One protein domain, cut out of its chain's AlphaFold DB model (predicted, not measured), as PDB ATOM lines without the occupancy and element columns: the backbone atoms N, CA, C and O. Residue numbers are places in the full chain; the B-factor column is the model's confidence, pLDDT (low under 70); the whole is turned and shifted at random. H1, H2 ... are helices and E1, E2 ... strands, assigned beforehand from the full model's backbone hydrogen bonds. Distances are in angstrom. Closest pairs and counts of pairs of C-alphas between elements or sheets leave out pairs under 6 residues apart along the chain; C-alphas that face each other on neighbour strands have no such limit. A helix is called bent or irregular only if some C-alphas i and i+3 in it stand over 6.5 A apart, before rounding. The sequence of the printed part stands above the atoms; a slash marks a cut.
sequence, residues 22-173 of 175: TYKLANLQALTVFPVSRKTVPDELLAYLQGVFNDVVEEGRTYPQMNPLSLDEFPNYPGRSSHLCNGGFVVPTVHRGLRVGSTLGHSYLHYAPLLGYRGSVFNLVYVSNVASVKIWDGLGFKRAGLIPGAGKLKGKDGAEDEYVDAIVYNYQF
ATOM      1  N   THR A  22      45.192 -15.653  16.100       95.00
ATOM      2  CA  THR A  22      43.929 -16.219  16.576       95.00
ATOM      3  C   THR A  22      43.849 -16.171  18.094       95.00
ATOM      4  O   THR A  22      44.779 -16.561  18.800       95.00
ATOM      5  N   TYR A  23      42.707 -15.716  18.594       91.88
ATOM      6  CA  TYR A  23      42.370 -15.647  20.005       91.88
ATOM      7  C   TYR A  23      41.178 -16.551  20.274       91.88
ATOM      8  O   TYR A  23      40.180 -16.503  19.554       91.88
ATOM      9  N   LYS A  24      41.267 -17.358  21.328       89.88
ATOM     10  CA  LYS A  24      40.130 -18.151  21.793       89.88
ATOM     11  C   LYS A  24      39.124 -17.223  22.472       89.88
ATOM     12  O   LYS A  24      39.500 -16.434  23.337       89.88
ATOM     13  N   LEU A  25      37.865 -17.320  22.068       82.75
ATOM     14  CA  LEU A  25      36.738 -16.676  22.731       82.75
ATOM     15  C   LEU A  25      36.017 -17.694  23.628       82.75
ATOM     16  O   LEU A  25      36.382 -18.871  23.692       82.75
ATOM     17  N   ALA A  26      34.991 -17.233  24.345       77.69
ATOM     18  CA  ALA A  26      34.094 -18.132  25.062       77.69
ATOM     19  C   ALA A  26      33.391 -19.105  24.089       77.69
ATOM     20  O   ALA A  26      33.295 -18.842  22.891       77.69
ATOM     21  N   ASN A  27      32.880 -20.223  24.614       74.75
ATOM     22  CA  ASN A  27      32.040 -21.178  23.877       74.75
ATOM     23  C   ASN A  27      32.690 -21.790  22.621       74.75
ATOM     24  O   ASN A  27      32.030 -21.953  21.601       74.75
ATOM     25  N   LEU A  28      33.985 -22.128  22.686       69.06
ATOM     26  CA  LEU A  28      34.749 -22.748  21.587       69.06
ATOM     27  C   LEU A  28      34.850 -21.899  20.304       69.06
ATOM     28  O   LEU A  28      35.344 -22.380  19.286       69.06
ATOM     29  N   GLN A  29      34.436 -20.632  20.346       83.75
ATOM     30  CA  GLN A  29      34.619 -19.705  19.236       83.75
ATOM     31  C   GLN A  29      36.053 -19.166  19.209       83.75
ATOM     32  O   GLN A  29      36.767 -19.154  20.216       83.75
ATOM     33  N   ALA A  30      36.481 -18.678  18.048       89.44
ATOM     34  CA  ALA A  30      37.777 -18.042  17.878       89.44
ATOM     35  C   ALA A  30      37.645 -16.758  17.057       89.44
ATOM     36  O   ALA A  30      36.839 -16.683  16.132       89.44
ATOM     37  N   LEU A  31      38.459 -15.758  17.391       91.31
ATOM     38  CA  LEU A  31      38.621 -14.539  16.608       91.31
ATOM     39  C   LEU A  31      40.017 -14.527  16.000       91.31
ATOM     40  O   LEU A  31      41.003 -14.504  16.737       91.31
ATOM     41  N   THR A  32      40.108 -14.499  14.674       93.75
ATOM     42  CA  THR A  32      41.383 -14.308  13.976       93.75
ATOM     43  C   THR A  32      41.490 -12.871  13.496       93.75
ATOM     44  O   THR A  32      40.638 -12.389  12.756       93.75
ATOM     45  N   VAL A  33      42.550 -12.188  13.922       93.50
ATOM     46  CA  VAL A  33      42.875 -10.829  13.496       93.50
ATOM     47  C   VAL A  33      43.897 -10.907  12.371       93.50
ATOM     48  O   VAL A  33      44.965 -11.498  12.537       93.50
ATOM     49  N   PHE A  34      43.558 -10.312  11.229       92.56
ATOM     50  CA  PHE A  34      44.397 -10.280  10.037       92.56
ATOM     51  C   PHE A  34      45.033  -8.894   9.875       92.56
ATOM     52  O   PHE A  34      44.311  -7.898   9.783       92.56
ATOM     53  N   PRO A  35      46.370  -8.801   9.813       91.19
ATOM     54  CA  PRO A  35      47.048  -7.583   9.403       91.19
ATOM     55  C   PRO A  35      46.713  -7.265   7.948       91.19
ATOM     56  O   PRO A  35      46.964  -8.074   7.054       91.19
ATOM     57  N   VAL A  36      46.176  -6.075   7.701       89.12
ATOM     58  CA  VAL A  36      45.851  -5.604   6.354       89.12
ATOM     59  C   VAL A  36      46.491  -4.248   6.090       89.12
ATOM     60  O   VAL A  36      46.739  -3.456   6.995       89.12
ATOM     61  N   SER A  37      46.767  -3.986   4.819       85.00
ATOM     62  CA  SER A  37      47.169  -2.685   4.298       85.00
ATOM     63  C   SER A  37      46.260  -2.335   3.128       85.00
ATOM     64  O   SER A  37      45.625  -3.222   2.558       85.00
ATOM     65  N   ARG A  38      46.253  -1.074   2.685       74.38
ATOM     66  CA  ARG A  38      45.471  -0.695   1.497       74.38
ATOM     67  C   ARG A  38      45.832  -1.518   0.253       74.38
ATOM     68  O   ARG A  38      44.971  -1.741  -0.583       74.38
ATOM     69  N   LYS A  39      47.078  -1.997   0.160       79.94
ATOM     70  CA  LYS A  39      47.559  -2.836  -0.949       79.94
ATOM     71  C   LYS A  39      47.054  -4.280  -0.887       79.94
ATOM     72  O   LYS A  39      47.114  -4.971  -1.892       79.94
ATOM     73  N   THR A  40      46.648  -4.753   0.291       83.12
ATOM     74  CA  THR A  40      46.321  -6.168   0.534       83.12
ATOM     75  C   THR A  40      44.868  -6.393   0.936       83.12
ATOM     76  O   THR A  40      44.446  -7.540   1.024       83.12
ATOM     77  N   VAL A  41      44.113  -5.332   1.233       85.81
ATOM     78  CA  VAL A  41      42.700  -5.426   1.607       85.81
ATOM     79  C   VAL A  41      41.836  -5.595   0.347       85.81
ATOM     80  O   VAL A  41      41.963  -4.775  -0.563       85.81
ATOM     81  N   PRO A  42      40.969  -6.623   0.268       87.94
ATOM     82  CA  PRO A  42      39.996  -6.741  -0.817       87.94
ATOM     83  C   PRO A  42      39.017  -5.561  -0.826       87.94
ATOM     84  O   PRO A  42      38.593  -5.112   0.242       87.94
ATOM     85  N   ASP A  43      38.614  -5.092  -2.008       82.44
ATOM     86  CA  ASP A  43      37.705  -3.941  -2.124       82.44
ATOM     87  C   ASP A  43      36.320  -4.223  -1.526       82.44
ATOM     88  O   ASP A  43      35.736  -3.341  -0.904       82.44
ATOM     89  N   GLU A  44      35.832  -5.464  -1.604       85.56
ATOM     90  CA  GLU A  44      34.584  -5.879  -0.949       85.56
ATOM     91  C   GLU A  44      34.666  -5.757   0.578       85.56
ATOM     92  O   GLU A  44      33.747  -5.252   1.224       85.56
ATOM     93  N   LEU A  45      35.797  -6.165   1.168       81.56
ATOM     94  CA  LEU A  45      36.030  -6.011   2.602       81.56
ATOM     95  C   LEU A  45      36.138  -4.532   2.974       81.56
ATOM     96  O   LEU A  45      35.617  -4.124   4.009       81.56
ATOM     97  N   LEU A  46      36.786  -3.719   2.138       77.44
ATOM     98  CA  LEU A  46      36.846  -2.281   2.364       77.44
ATOM     99  C   LEU A  46      35.449  -1.651   2.338       77.44
ATOM    100  O   LEU A  46      35.131  -0.877   3.236       77.44
ATOM    101  N   ALA A  47      34.621  -2.000   1.352       73.25
ATOM    102  CA  ALA A  47      33.250  -1.512   1.239       73.25
ATOM    103  C   ALA A  47      32.409  -1.921   2.459       73.25
ATOM    104  O   ALA A  47      31.699  -1.093   3.030       73.25
ATOM    105  N   TYR A  48      32.551  -3.165   2.925       79.88
ATOM    106  CA  TYR A  48      31.910  -3.623   4.158       79.88
ATOM    107  C   TYR A  48      32.369  -2.818   5.385       79.88
ATOM    108  O   TYR A  48      31.539  -2.320   6.142       79.88
ATOM    109  N   LEU A  49      33.683  -2.651   5.578       78.19
ATOM    110  CA  LEU A  49      34.240  -1.888   6.702       78.19
ATOM    111  C   LEU A  49      33.817  -0.416   6.665       78.19
ATOM    112  O   LEU A  49      33.575   0.170   7.719       78.19
ATOM    113  N   GLN A  50      33.702   0.165   5.471       70.50
ATOM    114  CA  GLN A  50      33.165   1.508   5.280       70.50
ATOM    115  C   GLN A  50      31.704   1.586   5.730       70.50
ATOM    116  O   GLN A  50      31.363   2.509   6.463       70.50
ATOM    117  N   GLY A  51      30.864   0.613   5.361       70.75
ATOM    118  CA  GLY A  51      29.476   0.533   5.830       70.75
ATOM    119  C   GLY A  51      29.386   0.470   7.356       70.75
ATOM    120  O   GLY A  51      28.739   1.308   7.971       70.75
ATOM    121  N   VAL A  52      30.140  -0.439   7.983       75.75
ATOM    122  CA  VAL A  52      30.182  -0.561   9.452       75.75
ATOM    123  C   VAL A  52      30.678   0.733  10.117       75.75
ATOM    124  O   VAL A  52      30.191   1.110  11.181       75.75
ATOM    125  N   PHE A  53      31.662   1.417   9.525       72.00
ATOM    126  CA  PHE A  53      32.144   2.695  10.046       72.00
ATOM    127  C   PHE A  53      31.075   3.786   9.934       72.00
ATOM    128  O   PHE A  53      30.858   4.511  10.903       72.00
ATOM    129  N   ASN A  54      30.377   3.860   8.800       70.62
ATOM    130  CA  ASN A  54      29.287   4.806   8.587       70.62
ATOM    131  C   ASN A  54      28.157   4.592   9.600       70.62
ATOM    132  O   ASN A  54      27.736   5.570  10.203       70.62
ATOM    133  N   ASP A  55      27.761   3.349   9.891       75.50
ATOM    134  CA  ASP A  55      26.746   3.055  10.918       75.50
ATOM    135  C   ASP A  55      27.137   3.630  12.297       75.50
ATOM    136  O   ASP A  55      26.313   4.178  13.031       75.50
ATOM    137  N   VAL A  56      28.423   3.536  12.664       71.75
ATOM    138  CA  VAL A  56      28.941   4.077  13.935       71.75
ATOM    139  C   VAL A  56      29.036   5.604  13.916       71.75
ATOM    140  O   VAL A  56      28.819   6.246  14.948       71.75
ATOM    141  N   VAL A  57      29.370   6.199  12.770       68.06
ATOM    142  CA  VAL A  57      29.370   7.658  12.589       68.06
ATOM    143  C   VAL A  57      27.942   8.201  12.653       68.06
ATOM    144  O   VAL A  57      27.698   9.183  13.351       68.06
ATOM    145  N   GLU A  58      26.977   7.530  12.023       70.81
ATOM    146  CA  GLU A  58      25.556   7.878  12.084       70.81
ATOM    147  C   GLU A  58      25.000   7.782  13.511       70.81
ATOM    148  O   GLU A  58      24.252   8.679  13.927       70.81
ATOM    149  N   GLU A  59      25.430   6.767  14.286       74.31
ATOM    150  CA  GLU A  59      25.132   6.643  15.724       74.31
ATOM    151  C   GLU A  59      25.563   7.906  16.496       74.31
ATOM    152  O   GLU A  59      24.922   8.261  17.488       74.31
ATOM    153  N   GLY A  60      26.611   8.606  16.039       68.00
ATOM    154  CA  GLY A  60      26.988   9.942  16.516       68.00
ATOM    155  C   GLY A  60      27.470   9.986  17.966       68.00
ATOM    156  O   GLY A  60      27.355  11.017  18.626       68.00
ATOM    157  N   ARG A  61      27.955   8.851  18.490       75.69
ATOM    158  CA  ARG A  61      28.299   8.671  19.916       75.69
ATOM    159  C   ARG A  61      29.728   8.193  20.183       75.69
ATOM    160  O   ARG A  61      30.133   8.112  21.338       75.69
ATOM    161  N   THR A  62      30.488   7.849  19.141       66.00
ATOM    162  CA  THR A  62      31.829   7.245  19.291       66.00
ATOM    163  C   THR A  62      32.948   8.087  18.683       66.00
ATOM    164  O   THR A  62      34.006   8.197  19.293       66.00
ATOM    165  N   TYR A  63      32.728   8.687  17.513       64.12
ATOM    166  CA  TYR A  63      33.755   9.388  16.741       64.12
ATOM    167  C   TYR A  63      33.375  10.864  16.537       64.12
ATOM    168  O   TYR A  63      32.205  11.141  16.288       64.12
ATOM    169  N   PRO A  64      34.324  11.817  16.645       55.41
ATOM    170  CA  PRO A  64      34.084  13.238  16.356       55.41
ATOM    171  C   PRO A  64      33.969  13.554  14.856       55.41
ATOM    172  O   PRO A  64      33.567  14.655  14.486       55.41
ATOM    173  N   GLN A  65      34.404  12.643  13.983       62.47
ATOM    174  CA  GLN A  65      34.464  12.886  12.549       62.47
ATOM    175  C   GLN A  65      33.060  12.997  11.948       62.47
ATOM    176  O   GLN A  65      32.245  12.092  12.093       62.47
ATOM    177  N   MET A  66      32.825  14.073  11.193       55.62
ATOM    178  CA  MET A  66      31.667  14.198  10.298       55.62
ATOM    179  C   MET A  66      31.998  13.807   8.844       55.62
ATOM    180  O   MET A  66      31.084  13.604   8.056       55.62
ATOM    181  N   ASN A  67      33.290  13.684   8.489       52.81
ATOM    182  CA  ASN A  67      33.795  13.393   7.136       52.81
ATOM    183  C   ASN A  67      34.981  12.387   7.167       52.81
ATOM    184  O   ASN A  67      35.627  12.261   8.211       52.81
ATOM    185  N   PRO A  68      35.318  11.698   6.051       46.31
ATOM    186  CA  PRO A  68      36.474  10.786   5.961       46.31
ATOM    187  C   PRO A  68      37.847  11.482   6.118       46.31
ATOM    188  O   PRO A  68      38.007  12.620   5.691       46.31
ATOM    189  N   LEU A  69      38.850  10.780   6.673       46.81
ATOM    190  CA  LEU A  69      40.233  11.274   6.863       46.81
ATOM    191  C   LEU A  69      41.145  10.988   5.651       46.81
ATOM    192  O   LEU A  69      41.008   9.948   5.002       46.81
ATOM    193  N   SER A  70      42.123  11.862   5.387       49.44
ATOM    194  CA  SER A  70      43.168  11.663   4.367       49.44
ATOM    195  C   SER A  70      44.391  10.884   4.896       49.44
ATOM    196  O   SER A  70      44.564  10.691   6.099       49.44
ATOM    197  N   LEU A  71      45.265  10.403   3.996       46.84
ATOM    198  CA  LEU A  71      46.424   9.558   4.353       46.84
ATOM    199  C   LEU A  71      47.513  10.294   5.149       46.84
ATOM    200  O   LEU A  71      48.187   9.672   5.971       46.84
ATOM    201  N   ASP A  72      47.674  11.596   4.924       45.28
ATOM    202  CA  ASP A  72      48.686  12.408   5.610       45.28
ATOM    203  C   ASP A  72      48.272  12.762   7.049       45.28
ATOM    204  O   ASP A  72      49.118  13.096   7.878       45.28
ATOM    205  N   GLU A  73      46.985  12.612   7.371       50.25
ATOM    206  CA  GLU A  73      46.410  12.801   8.710       50.25
ATOM    207  C   GLU A  73      46.444  11.516   9.555       50.25
ATOM    208  O   GLU A  73      46.010  11.508  10.705       50.25
ATOM    209  N   PHE A  74      46.937  10.407   8.992       46.53
ATOM    210  CA  PHE A  74      46.887   9.093   9.632       46.53
ATOM    211  C   PHE A  74      47.834   8.919  10.841       46.53
ATOM    212  O   PHE A  74      47.453   8.232  11.795       46.53
ATOM    213  N   PRO A  75      49.062   9.483  10.867       57.91
ATOM    214  CA  PRO A  75      49.866   9.516  12.086       57.91
ATOM    215  C   PRO A  75      49.191  10.404  13.134       57.91
ATOM    216  O   PRO A  75      48.748  11.500  12.806       57.91
ATOM    217  N   ASN A  76      49.176   9.978  14.405       67.25
ATOM    218  CA  ASN A  76      48.515  10.769  15.450       67.25
ATOM    219  C   ASN A  76      49.092  12.187  15.557       67.25
ATOM    220  O   ASN A  76      48.370  13.145  15.817       67.25
ATOM    221  N   TYR A  77      50.404  12.300  15.337       67.50
ATOM    222  CA  TYR A  77      51.123  13.559  15.257       67.50
ATOM    223  C   TYR A  77      52.161  13.503  14.127       67.50
ATOM    224  O   TYR A  77      52.794  12.460  13.921       67.50
ATOM    225  N   PRO A  78      52.402  14.615  13.420       65.00
ATOM    226  CA  PRO A  78      53.453  14.685  12.417       65.00
ATOM    227  C   PRO A  78      54.853  14.764  13.053       65.00
ATOM    228  O   PRO A  78      55.032  15.161  14.206       65.00
ATOM    229  N   GLY A  79      55.880  14.454  12.259       71.56
ATOM    230  CA  GLY A  79      57.271  14.786  12.574       71.56
ATOM    231  C   GLY A  79      57.811  14.110  13.842       71.56
ATOM    232  O   GLY A  79      57.786  12.889  13.959       71.56
ATOM    233  N   ARG A  80      58.327  14.902  14.796       74.62
ATOM    234  CA  ARG A  80      59.032  14.421  16.010       74.62
ATOM    235  C   ARG A  80      58.198  13.471  16.879       74.62
ATOM    236  O   ARG A  80      58.764  12.663  17.612       74.62
ATOM    237  N   SER A  81      56.877  13.536  16.759       78.75
ATOM    238  CA  SER A  81      55.933  12.740  17.544       78.75
ATOM    239  C   SER A  81      55.306  11.582  16.755       78.75
ATOM    240  O   SER A  81      54.415  10.912  17.270       78.75
ATOM    241  N   SER A  82      55.791  11.291  15.539       76.75
ATOM    242  CA  SER A  82      55.274  10.218  14.667       76.75
ATOM    243  C   SER A  82      55.426   8.804  15.247       76.75
ATOM    244  O   SER A  82      54.798   7.858  14.774       76.75
ATOM    245  N   HIS A  83      56.245   8.649  16.290       82.75
ATOM    246  CA  HIS A  83      56.430   7.403  17.032       82.75
ATOM    247  C   HIS A  83      55.269   7.060  17.978       82.75
ATOM    248  O   HIS A  83      55.245   5.951  18.520       82.75
ATOM    249  N   LEU A  84      54.323   7.989  18.167       86.81
ATOM    250  CA  LEU A  84      53.072   7.777  18.886       86.81
ATOM    251  C   LEU A  84      51.947   7.491  17.887       86.81
ATOM    252  O   LEU A  84      51.581   8.356  17.090       86.81
ATOM    253  N   CYS A  85      51.384   6.285  17.924       89.06
ATOM    254  CA  CYS A  85      50.245   5.940  17.077       89.06
ATOM    255  C   CYS A  85      48.897   6.270  17.724       89.06
ATOM    256  O   CYS A  85      48.781   6.441  18.934       89.06
ATOM    257  N   ASN A  86      47.866   6.313  16.883       87.31
ATOM    258  CA  ASN A  86      46.460   6.261  17.279       87.31
ATOM    259  C   ASN A  86      45.882   4.891  16.854       87.31
ATOM    260  O   ASN A  86      46.574   4.076  16.233       87.31
ATOM    261  N   GLY A  87      44.630   4.618  17.192       86.94
ATOM    262  CA  GLY A  87      43.857   3.481  16.719       86.94
ATOM    263  C   GLY A  87      42.361   3.767  16.829       86.94
ATOM    264  O   GLY A  87      41.885   4.227  17.863       86.94
ATOM    265  N   GLY A  88      41.624   3.471  15.760       86.88
ATOM    266  CA  GLY A  88      40.166   3.413  15.771       86.88
ATOM    267  C   GLY A  88      39.703   1.969  15.932       86.88
ATOM    268  O   GLY A  88      40.241   1.064  15.292       86.88
ATOM    269  N   PHE A  89      38.703   1.750  16.778       89.94
ATOM    270  CA  PHE A  89      38.115   0.439  17.026       89.94
ATOM    271  C   PHE A  89      36.623   0.493  16.762       89.94
ATOM    272  O   PHE A  89      35.917   1.375  17.252       89.94
ATOM    273  N   VAL A  90      36.146  -0.471  15.986       87.56
ATOM    274  CA  VAL A  90      34.733  -0.624  15.672       87.56
ATOM    275  C   VAL A  90      34.368  -2.090  15.830       87.56
ATOM    276  O   VAL A  90      35.096  -2.980  15.395       87.56
ATOM    277  N   VAL A  91      33.240  -2.335  16.490       86.94
ATOM    278  CA  VAL A  91      32.657  -3.665  16.649       86.94
ATOM    279  C   VAL A  91      31.208  -3.578  16.176       86.94
ATOM    280  O   VAL A  91      30.456  -2.781  16.751       86.94
ATOM    281  N   PRO A  92      30.803  -4.377  15.170       82.88
ATOM    282  CA  PRO A  92      29.416  -4.436  14.731       82.88
ATOM    283  C   PRO A  92      28.473  -4.690  15.907       82.88
ATOM    284  O   PRO A  92      28.786  -5.472  16.809       82.88
ATOM    285  N   THR A  93      27.304  -4.053  15.886       81.62
ATOM    286  CA  THR A  93      26.298  -4.136  16.958       81.62
ATOM    287  C   THR A  93      25.930  -5.580  17.298       81.62
ATOM    288  O   THR A  93      25.900  -5.939  18.474       81.62
ATOM    289  N   VAL A  94      25.779  -6.428  16.277       84.25
ATOM    290  CA  VAL A  94      25.451  -7.861  16.396       84.25
ATOM    291  C   VAL A  94      26.530  -8.706  17.090       84.25
ATOM    292  O   VAL A  94      26.250  -9.818  17.523       84.25
ATOM    293  N   HIS A  95      27.753  -8.184  17.240       83.75
ATOM    294  CA  HIS A  95      28.877  -8.860  17.905       83.75
ATOM    295  C   HIS A  95      29.276  -8.203  19.241       83.75
ATOM    296  O   HIS A  95      30.314  -8.536  19.827       83.75
ATOM    297  N   ARG A  96      28.476  -7.253  19.750       82.38
ATOM    298  CA  ARG A  96      28.690  -6.654  21.078       82.38
ATOM    299  C   ARG A  96      28.465  -7.707  22.177       82.38
ATOM    300  O   ARG A  96      27.781  -8.703  21.988       82.38
ATOM    301  N   GLY A  97      29.104  -7.524  23.336       82.31
ATOM    302  CA  GLY A  97      29.024  -8.472  24.463       82.31
ATOM    303  C   GLY A  97      29.917  -9.718  24.344       82.31
ATOM    304  O   GLY A  97      30.196 -10.359  25.352       82.31
ATOM    305  N   LEU A  98      30.478 -10.006  23.165       84.38
ATOM    306  CA  LEU A  98      31.325 -11.186  22.914       84.38
ATOM    307  C   LEU A  98      32.826 -10.956  23.174       84.38
ATOM    308  O   LEU A  98      33.677 -11.690  22.680       84.38
ATOM    309  N   ARG A  99      33.178  -9.902  23.924       87.12
ATOM    310  CA  ARG A  99      34.567  -9.483  24.225       87.12
ATOM    311  C   ARG A  99      35.454  -9.180  23.004       87.12
ATOM    312  O   ARG A  99      36.653  -8.981  23.173       87.12
ATOM    313  N   VAL A 100      34.878  -9.030  21.807       90.62
ATOM    314  CA  VAL A 100      35.614  -8.692  20.573       90.62
ATOM    315  C   VAL A 100      36.457  -7.427  20.748       90.62
ATOM    316  O   VAL A 100      37.643  -7.449  20.443       90.62
ATOM    317  N   GLY A 101      35.892  -6.356  21.320       90.81
ATOM    318  CA  GLY A 101      36.625  -5.102  21.550       90.81
ATOM    319  C   GLY A 101      37.870  -5.271  22.430       90.81
ATOM    320  O   GLY A 101      38.927  -4.740  22.107       90.81
ATOM    321  N   SER A 102      37.782  -6.083  23.489       92.19
ATOM    322  CA  SER A 102      38.936  -6.397  24.344       92.19
ATOM    323  C   SER A 102      40.014  -7.151  23.564       92.19
ATOM    324  O   SER A 102      41.198  -6.846  23.684       92.19
ATOM    325  N   THR A 103      39.614  -8.113  22.728       93.88
ATOM    326  CA  THR A 103      40.537  -8.870  21.872       93.88
ATOM    327  C   THR A 103      41.206  -7.986  20.818       93.88
ATOM    328  O   THR A 103      42.400  -8.142  20.545       93.88
ATOM    329  N   LEU A 104      40.473  -7.022  20.252       93.69
ATOM    330  CA  LEU A 104      41.047  -6.012  19.361       93.69
ATOM    331  C   LEU A 104      42.072  -5.144  20.099       93.69
ATOM    332  O   LEU A 104      43.155  -4.916  19.563       93.69
ATOM    333  N   GLY A 105      41.792  -4.739  21.340       95.25
ATOM    334  CA  GLY A 105      42.746  -4.006  22.175       95.25
ATOM    335  C   GLY A 105      44.030  -4.798  22.466       95.25
ATOM    336  O   GLY A 105      45.128  -4.279  22.282       95.25
ATOM    337  N   HIS A 106      43.931  -6.088  22.807       95.25
ATOM    338  CA  HIS A 106      45.114  -6.955  22.944       95.25
ATOM    339  C   HIS A 106      45.897  -7.100  21.631       95.25
ATOM    340  O   HIS A 106      47.128  -7.099  21.632       95.25
ATOM    341  N   SER A 107      45.193  -7.199  20.502       95.25
ATOM    342  CA  SER A 107      45.826  -7.265  19.182       95.25
ATOM    343  C   SER A 107      46.547  -5.974  18.829       95.25
ATOM    344  O   SER A 107      47.638  -6.020  18.270       95.25
ATOM    345  N   TYR A 108      45.977  -4.829  19.196       95.62
ATOM    346  CA  TYR A 108      46.617  -3.533  19.031       95.62
ATOM    347  C   TYR A 108      47.933  -3.449  19.807       95.62
ATOM    348  O   TYR A 108      48.960  -3.133  19.209       95.62
ATOM    349  N   LEU A 109      47.933  -3.836  21.091       95.06
ATOM    350  CA  LEU A 109      49.152  -3.889  21.908       95.06
ATOM    351  C   LEU A 109      50.210  -4.847  21.340       95.06
ATOM    352  O   LEU A 109      51.403  -4.635  21.537       95.06
ATOM    353  N   HIS A 110      49.793  -5.893  20.622       94.06
ATOM    354  CA  HIS A 110      50.713  -6.806  19.955       94.06
ATOM    355  C   HIS A 110      51.308  -6.217  18.669       94.06
ATOM    356  O   HIS A 110      52.519  -6.274  18.477       94.06
ATOM    357  N   TYR A 111      50.479  -5.675  17.773       93.62
ATOM    358  CA  TYR A 111      50.923  -5.258  16.441       93.62
ATOM    359  C   TYR A 111      51.560  -3.868  16.408       93.62
ATOM    360  O   TYR A 111      52.483  -3.654  15.625       93.62
ATOM    361  N   ALA A 112      51.103  -2.925  17.235       92.25
ATOM    362  CA  ALA A 112      51.619  -1.558  17.235       92.25
ATOM    363  C   ALA A 112      53.150  -1.470  17.441       92.25
ATOM    364  O   ALA A 112      53.803  -0.824  16.616       92.25
ATOM    365  N   PRO A 113      53.772  -2.148  18.429       91.81
ATOM    366  CA  PRO A 113      55.233  -2.140  18.559       91.81
ATOM    367  C   PRO A 113      55.957  -2.819  17.391       91.81
ATOM    368  O   PRO A 113      57.031  -2.369  16.998       91.81
ATOM    369  N   LEU A 114      55.371  -3.856  16.777       91.25
ATOM    370  CA  LEU A 114      55.957  -4.522  15.600       91.25
ATOM    371  C   LEU A 114      55.990  -3.608  14.366       91.25
ATOM    372  O   LEU A 114      56.822  -3.789  13.478       91.25
ATOM    373  N   LEU A 115      55.095  -2.619  14.316       87.81
ATOM    374  CA  LEU A 115      55.086  -1.558  13.309       87.81
ATOM    375  C   LEU A 115      56.097  -0.437  13.608       87.81
ATOM    376  O   LEU A 115      56.189   0.502  12.825       87.81
ATOM    377  N   GLY A 116      56.862  -0.535  14.700       88.19
ATOM    378  CA  GLY A 116      57.897   0.426  15.084       88.19
ATOM    379  C   GLY A 116      57.424   1.530  16.035       88.19
ATOM    380  O   GLY A 116      58.238   2.344  16.471       88.19
ATOM    381  N   TYR A 117      56.138   1.570  16.401       90.12
ATOM    382  CA  TYR A 117      55.632   2.567  17.345       90.12
ATOM    383  C   TYR A 117      56.198   2.349  18.752       90.12
ATOM    384  O   TYR A 117      56.413   1.221  19.199       90.12
ATOM    385  N   ARG A 118      56.437   3.450  19.468       91.88
ATOM    386  CA  ARG A 118      56.990   3.455  20.835       91.88
ATOM    387  C   ARG A 118      55.910   3.687  21.889       91.88
ATOM    388  O   ARG A 118      56.063   3.268  23.032       91.88
ATOM    389  N   GLY A 119      54.799   4.296  21.493       93.31
ATOM    390  CA  GLY A 119      53.634   4.480  22.344       93.31
ATOM    391  C   GLY A 119      52.374   4.746  21.536       93.31
ATOM    392  O   GLY A 119      52.403   4.813  20.307       93.31
ATOM    393  N   SER A 120      51.272   4.899  22.253       95.44
ATOM    394  CA  SER A 120      49.950   5.194  21.721       95.44
ATOM    395  C   SER A 120      49.321   6.345  22.487       95.44
ATOM    396  O   SER A 120      49.517   6.462  23.701       95.44
ATOM    397  N   VAL A 121      48.560   7.173  21.775       95.19
ATOM    398  CA  VAL A 121      47.663   8.159  22.369       95.19
ATOM    399  C   VAL A 121      46.293   8.055  21.704       95.19
ATOM    400  O   VAL A 121      46.176   8.144  20.482       95.19
ATOM    401  N   PHE A 122      45.247   7.902  22.517       95.00
ATOM    402  CA  PHE A 122      43.864   8.070  22.075       95.00
ATOM    403  C   PHE A 122      43.378   9.437  22.535       95.00
ATOM    404  O   PHE A 122      43.244   9.681  23.732       95.00
ATOM    405  N   ASN A 123      43.140  10.330  21.577       91.69
ATOM    406  CA  ASN A 123      42.877  11.740  21.870       91.69
ATOM    407  C   ASN A 123      41.480  11.982  22.459       91.69
ATOM    408  O   ASN A 123      41.316  12.875  23.279       91.69
ATOM    409  N   LEU A 124      40.470  11.229  22.008       93.31
ATOM    410  CA  LEU A 124      39.064  11.500  22.316       93.31
ATOM    411  C   LEU A 124      38.306  10.204  22.611       93.31
ATOM    412  O   LEU A 124      37.592   9.677  21.759       93.31
ATOM    413  N   VAL A 125      38.458   9.676  23.827       96.19
ATOM    414  CA  VAL A 125      37.597   8.594  24.321       96.19
ATOM    415  C   VAL A 125      36.505   9.196  25.197       96.19
ATOM    416  O   VAL A 125      36.744   9.492  26.366       96.19
ATOM    417  N   TYR A 126      35.309   9.387  24.635       96.56
ATOM    418  CA  TYR A 126      34.177   9.955  25.372       96.56
ATOM    419  C   TYR A 126      33.829   9.133  26.615       96.56
ATOM    420  O   TYR A 126      33.737   7.904  26.546       96.56
ATOM    421  N   VAL A 127      33.590   9.810  27.742       96.31
ATOM    422  CA  VAL A 127      33.268   9.155  29.025       96.31
ATOM    423  C   VAL A 127      31.967   8.348  28.965       96.31
ATOM    424  O   VAL A 127      31.819   7.359  29.684       96.31
ATOM    425  N   SER A 128      31.054   8.717  28.061       93.62
ATOM    426  CA  SER A 128      29.810   7.991  27.787       93.62
ATOM    427  C   SER A 128      30.039   6.637  27.098       93.62
ATOM    428  O   SER A 128      29.205   5.735  27.209       93.62
ATOM    429  N   ASN A 129      31.190   6.426  26.446       93.50
ATOM    430  CA  ASN A 129      31.570   5.138  25.870       93.50
ATOM    431  C   ASN A 129      32.184   4.220  26.940       93.50
ATOM    432  O   ASN A 129      33.373   3.888  26.931       93.50
ATOM    433  N   VAL A 130      31.333   3.772  27.864       93.94
ATOM    434  CA  VAL A 130      31.708   2.940  29.019       93.94
ATOM    435  C   VAL A 130      32.444   1.660  28.604       93.94
ATOM    436  O   VAL A 130      33.321   1.188  29.327       93.94
ATOM    437  N   ALA A 131      32.114   1.084  27.443       91.19
ATOM    438  CA  ALA A 131      32.787  -0.110  26.937       91.19
ATOM    439  C   ALA A 131      34.253   0.173  26.571       91.19
ATOM    440  O   ALA A 131      35.137  -0.564  27.002       91.19
ATOM    441  N   SER A 132      34.503   1.254  25.824       94.00
ATOM    442  CA  SER A 132      35.850   1.698  25.444       94.00
ATOM    443  C   SER A 132      36.685   2.039  26.681       94.00
ATOM    444  O   SER A 132      37.781   1.509  26.847       94.00
ATOM    445  N   VAL A 133      36.116   2.812  27.615       97.12
ATOM    446  CA  VAL A 133      36.764   3.170  28.889       97.12
ATOM    447  C   VAL A 133      37.214   1.925  29.661       97.12
ATOM    448  O   VAL A 133      38.388   1.807  30.002       97.12
ATOM    449  N   LYS A 134      36.319   0.943  29.854       96.56
ATOM    450  CA  LYS A 134      36.649  -0.312  30.554       96.56
ATOM    451  C   LYS A 134      37.759  -1.108  29.868       96.56
ATOM    452  O   LYS A 134      38.568  -1.723  30.558       96.56
ATOM    453  N   ILE A 135      37.784  -1.131  28.533       96.62
ATOM    454  CA  ILE A 135      38.824  -1.836  27.775       96.62
ATOM    455  C   ILE A 135      40.183  -1.175  28.016       96.62
ATOM    456  O   ILE A 135      41.129  -1.870  28.375       96.62
ATOM    457  N   TRP A 136      40.291   0.144  27.854       97.81
ATOM    458  CA  TRP A 136      41.584   0.829  27.954       97.81
ATOM    459  C   TRP A 136      42.135   0.846  29.374       97.81
ATOM    460  O   TRP A 136      43.312   0.528  29.558       97.81
ATOM    461  N   ASP A 137      41.286   1.100  30.373       97.88
ATOM    462  CA  ASP A 137      41.676   0.977  31.780       97.88
ATOM    463  C   ASP A 137      42.157  -0.452  32.094       97.88
ATOM    464  O   ASP A 137      43.213  -0.641  32.697       97.88
ATOM    465  N   GLY A 138      41.416  -1.472  31.640       97.38
ATOM    466  CA  GLY A 138      41.750  -2.881  31.868       97.38
ATOM    467  C   GLY A 138      43.027  -3.346  31.160       97.38
ATOM    468  O   GLY A 138      43.695  -4.261  31.635       97.38
ATOM    469  N   LEU A 139      43.393  -2.703  30.049       96.75
ATOM    470  CA  LEU A 139      44.642  -2.941  29.322       96.75
ATOM    471  C   LEU A 139      45.827  -2.134  29.873       96.75
ATOM    472  O   LEU A 139      46.939  -2.272  29.369       96.75
ATOM    473  N   GLY A 140      45.614  -1.306  30.898       97.06
ATOM    474  CA  GLY A 140      46.672  -0.548  31.561       97.06
ATOM    475  C   GLY A 140      47.049   0.768  30.881       97.06
ATOM    476  O   GLY A 140      48.074   1.351  31.245       97.06
ATOM    477  N   PHE A 141      46.236   1.267  29.940       97.81
ATOM    478  CA  PHE A 141      46.393   2.637  29.445       97.81
ATOM    479  C   PHE A 141      46.236   3.617  30.608       97.81
ATOM    480  O   PHE A 141      45.404   3.433  31.500       97.81
ATOM    481  N   LYS A 142      47.045   4.674  30.611       98.00
ATOM    482  CA  LYS A 142      46.944   5.736  31.607       98.00
ATOM    483  C   LYS A 142      46.042   6.837  31.067       98.00
ATOM    484  O   LYS A 142      46.083   7.174  29.886       98.00
ATOM    485  N   ARG A 143      45.208   7.389  31.942       97.94
ATOM    486  CA  ARG A 143      44.393   8.567  31.645       97.94
ATOM    487  C   ARG A 143      45.296   9.793  31.758       97.94
ATOM    488  O   ARG A 143      45.542  10.274  32.859       97.94
ATOM    489  N   ALA A 144      45.839  10.242  30.633       97.06
ATOM    490  CA  ALA A 144      46.758  11.376  30.558       97.06
ATOM    491  C   ALA A 144      46.058  12.721  30.800       97.06
ATOM    492  O   ALA A 144      46.696  13.680  31.225       97.06
ATOM    493  N   GLY A 145      44.751  12.793  30.539       97.25
ATOM    494  CA  GLY A 145      43.951  13.986  30.783       97.25
ATOM    495  C   GLY A 145      42.462  13.768  30.538       97.25
ATOM    496  O   GLY A 145      42.039  12.712  30.065       97.25
ATOM    497  N   LEU A 146      41.681  14.798  30.858       98.00
ATOM    498  CA  LEU A 146      40.251  14.903  30.588       98.00
ATOM    499  C   LEU A 146      39.995  16.251  29.912       98.00
ATOM    500  O   LEU A 146      40.479  17.277  30.388       98.00
ATOM    501  N   ILE A 147      39.243  16.244  28.821       97.38
ATOM    502  CA  ILE A 147      38.801  17.444  28.116       97.38
ATOM    503  C   ILE A 147      37.303  17.608  28.402       97.38
ATOM    504  O   ILE A 147      36.518  16.780  27.929       97.38
ATOM    505  N   PRO A 148      36.896  18.627  29.181       97.50
ATOM    506  CA  PRO A 148      35.488  18.887  29.455       97.50
ATOM    507  C   PRO A 148      34.727  19.283  28.187       97.50
ATOM    508  O   PRO A 148      35.245  20.061  27.384       97.50
ATOM    509  N   GLY A 149      33.512  18.763  28.002       95.31
ATOM    510  CA  GLY A 149      32.636  19.107  26.874       95.31
ATOM    511  C   GLY A 149      33.264  18.887  25.492       95.31
ATOM    512  O   GLY A 149      32.981  19.632  24.555       95.31
ATOM    513  N   ALA A 150      34.144  17.892  25.367       94.31
ATOM    514  CA  ALA A 150      34.993  17.682  24.194       94.31
ATOM    515  C   ALA A 150      34.229  17.389  22.895       94.31
ATOM    516  O   ALA A 150      34.749  17.652  21.812       94.31
ATOM    517  N   GLY A 151      33.027  16.819  22.984       90.00
ATOM    518  CA  GLY A 151      32.211  16.513  21.814       90.00
ATOM    519  C   GLY A 151      30.728  16.681  22.084       90.00
ATOM    520  O   GLY A 151      30.248  16.324  23.154       90.00
ATOM    521  N   LYS A 152      30.009  17.206  21.090       92.38
ATOM    522  CA  LYS A 152      28.549  17.276  21.078       92.38
ATOM    523  C   LYS A 152      28.006  15.971  20.489       92.38
ATOM    524  O   LYS A 152      28.114  15.758  19.283       92.38
ATOM    525  N   LEU A 153      27.514  15.076  21.341       89.88
ATOM    526  CA  LEU A 153      27.042  13.743  20.958       89.88
ATOM    527  C   LEU A 153      25.524  13.710  20.833       89.88
ATOM    528  O   LEU A 153      24.825  14.406  21.566       89.88
ATOM    529  N   LYS A 154      25.020  12.853  19.940       86.12
ATOM    530  CA  LYS A 154      23.576  12.670  19.763       86.12
ATOM    531  C   LYS A 154      22.929  12.063  21.004       86.12
ATOM    532  O   LYS A 154      23.363  11.002  21.473       86.12
ATOM    533  N   GLY A 155      21.850  12.690  21.466       79.81
ATOM    534  CA  GLY A 155      20.990  12.149  22.513       79.81
ATOM    535  C   GLY A 155      20.335  10.825  22.096       79.81
ATOM    536  O   GLY A 155      20.149  10.525  20.913       79.81
ATOM    537  N   LYS A 156      20.000   9.979  23.076       77.38
ATOM    538  CA  LYS A 156      19.243   8.740  22.825       77.38
ATOM    539  C   LYS A 156      17.758   9.039  22.652       77.38
ATOM    540  O   LYS A 156      17.230   9.912  23.327       77.38
ATOM    541  N   ASP A 157      17.095   8.272  21.788       81.12
ATOM    542  CA  ASP A 157      15.630   8.225  21.677       81.12
ATOM    543  C   ASP A 157      14.961   9.602  21.484       81.12
ATOM    544  O   ASP A 157      13.892   9.875  22.022       81.12
ATOM    545  N   GLY A 158      15.603  10.479  20.702       75.44
ATOM    546  CA  GLY A 158      15.105  11.827  20.401       75.44
ATOM    547  C   GLY A 158      15.442  12.889  21.452       75.44
ATOM    548  O   GLY A 158      14.995  14.025  21.312       75.44
ATOM    549  N   ALA A 159      16.226  12.546  22.479       82.75
ATOM    550  CA  ALA A 159      16.786  13.526  23.402       82.75
ATOM    551  C   ALA A 159      17.719  14.511  22.680       82.75
ATOM    552  O   ALA A 159      18.314  14.183  21.651       82.75
ATOM    553  N   GLU A 160      17.855  15.709  23.249       87.81
ATOM    554  CA  GLU A 160      18.779  16.716  22.732       87.81
ATOM    555  C   GLU A 160      20.230  16.231  22.780       87.81
ATOM    556  O   GLU A 160      20.622  15.420  23.624       87.81
ATOM    557  N   ASP A 161      21.030  16.751  21.854       90.56
ATOM    558  CA  ASP A 161      22.467  16.528  21.844       90.56
ATOM    559  C   ASP A 161      23.116  17.080  23.118       90.56
ATOM    560  O   ASP A 161      22.820  18.194  23.558       90.56
ATOM    561  N   GLU A 162      24.087  16.350  23.652       91.31
ATOM    562  CA  GLU A 162      24.789  16.704  24.882       91.31
ATOM    563  C   GLU A 162      26.288  16.887  24.644       91.31
ATOM    564  O   GLU A 162      26.911  16.173  23.857       91.31
ATOM    565  N   TYR A 163      26.889  17.852  25.343       94.06
ATOM    566  CA  TYR A 163      28.344  17.967  25.394       94.06
ATOM    567  C   TYR A 163      28.895  16.957  26.394       94.06
ATOM    568  O   TYR A 163      28.543  16.982  27.571       94.06
ATOM    569  N   VAL A 164      29.780  16.086  25.919       95.31
ATOM    570  CA  VAL A 164      30.339  14.980  26.691       95.31
ATOM    571  C   VAL A 164      31.850  15.122  26.789       95.31
ATOM    572  O   VAL A 164      32.541  15.377  25.799       95.31
ATOM    573  N   ASP A 165      32.368  14.921  27.998       97.94
ATOM    574  CA  ASP A 165      33.800  14.926  28.272       97.94
ATOM    575  C   ASP A 165      34.521  13.784  27.542       97.94
ATOM    576  O   ASP A 165      33.973  12.695  27.337       97.94
ATOM    577  N   ALA A 166      35.792  13.994  27.206       97.94
ATOM    578  CA  ALA A 166      36.637  12.960  26.620       97.94
ATOM    579  C   ALA A 166      37.924  12.753  27.416       97.94
ATOM    580  O   ALA A 166      38.607  13.700  27.802       97.94
ATOM    581  N   ILE A 167      38.272  11.488  27.631       98.38
ATOM    582  CA  ILE A 167      39.535  11.073  28.232       98.38
ATOM    583  C   ILE A 167      40.595  11.011  27.132       98.38
ATOM    584  O   ILE A 167      40.382  10.386  26.089       98.38
ATOM    585  N   VAL A 168      41.758  11.601  27.408       97.56
ATOM    586  CA  VAL A 168      42.985  11.370  26.643       97.56
ATOM    587  C   VAL A 168      43.705  10.189  27.282       97.56
ATOM    588  O   VAL A 168      44.126  10.274  28.438       97.56
ATOM    589  N   TYR A 169      43.855   9.084  26.555       98.12
ATOM    590  CA  TYR A 169      44.633   7.935  27.023       98.12
ATOM    591  C   TYR A 169      46.033   7.941  26.427       98.12
ATOM    592  O   TYR A 169      46.193   8.261  25.252       98.12
ATOM    593  N   ASN A 170      47.029   7.504  27.198       96.62
ATOM    594  CA  ASN A 170      48.357   7.175  26.693       96.62
ATOM    595  C   ASN A 170      48.818   5.776  27.132       96.62
ATOM    596  O   ASN A 170      48.432   5.262  28.183       96.62
ATOM    597  N   TYR A 171      49.677   5.167  26.317       96.81
ATOM    598  CA  TYR A 171      50.327   3.888  26.605       96.81
ATOM    599  C   TYR A 171      51.743   3.878  26.031       96.81
ATOM    600  O   TYR A 171      51.960   4.351  24.917       96.81
ATOM    601  N   GLN A 172      52.708   3.329  26.766       95.00
ATOM    602  CA  GLN A 172      54.077   3.124  26.285       95.00
ATOM    603  C   GLN A 172      54.274   1.647  25.949       95.00
ATOM    604  O   GLN A 172      54.027   0.780  26.782       95.00
ATOM    605  N   PHE A 173      54.681   1.350  24.714       91.88
ATOM    606  CA  PHE A 173      54.933  -0.031  24.284       91.88
ATOM    607  C   PHE A 173      56.321  -0.529  24.680       91.88
ATOM    608  O   PHE A 173      56.541  -1.735  24.757       91.88
TER     609      PHE A 173
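What this domain is: This is residues 22 to 173 of the 175 residues of the protein "GCN5-related N-acetyltransferase" of Rhodosporidium toruloides (UniProt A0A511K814). What does the model look like? A bent three-stranded sheet, E3 E5 E4, has H3 over one face, while H2 packs on H3 with residues 101 to 105 and on the small hairpin E1 and E2. H1 is set off from sheet and H3, with part of the long unnamed stretch 60 to 99 between. What is it built of? There are 152 printed residues, with three named helices and five named strands in the order E1 E2 H1 H2 E3 H3 E4 E5, class mixed; both sheets are antiparallel. It is compact, radius of gyration of the C-alphas 16.0 A, spanning 41 by 41 by 31 A.

Where its parts are: What comes first? E1, residues 22 to 24, 6.7 A long, begins at C-alpha 22, (43.929, -16.219, 16.576); E2 is residues 30 to 33, 9.9 A. H1 is residues 43 to 59, 24.3 A; H2, residues 100 to 114, 21.4 A, is only just irregular, C-alphas 110 and 113 being 6.6 A apart. What follows? E3, residues 119 to 126, 20.4 A, bends by 53 degrees at residue 123; H3 is residues 130 to 138, 12.0 A. E4, residues 142 to 153, 24.0 A, bends by 73 degrees at residue 148; E5, residues 162 to 172, 32.3 A, ends at C-alpha 172, (54.077, 3.124, 26.285).

How they stand to each other: Which strands pair? N 23 and O 31 of E1 and E2 are 2.8 A apart, N 122 and O 169 of E3 and E5 2.9 A, N 147 and O 166 of E4 and E5 2.8 A, each within hydrogen-bond range. E3, H3, E4 form a split strand-helix-strand unit, two strands running the same way with E5 between them, its crossover right-handed. Where are the helices? H2 touches H3, closest C-alphas Ser 102 and Ile 135 at 5.7 A, at a steep tilt of 45 degrees, and only grazes the sheet with residues 108 to 113. H3 is on the sheet at a height of 9.1 A, along the strands; H1 is not on it. Every O i to N i+4 pair is within range in H1 and H3, 9 of 11 in H2.

The domain as a whole: How large is it? The two farthest C-alphas, of Asn 27 and Gly 79, are 45.4 A apart; the printed part has no cut. Where is it uncertain? The link H1 to H2 is long, 40 residues; pLDDT is under 70 at residues 28, 57, 60 and 62 to 78.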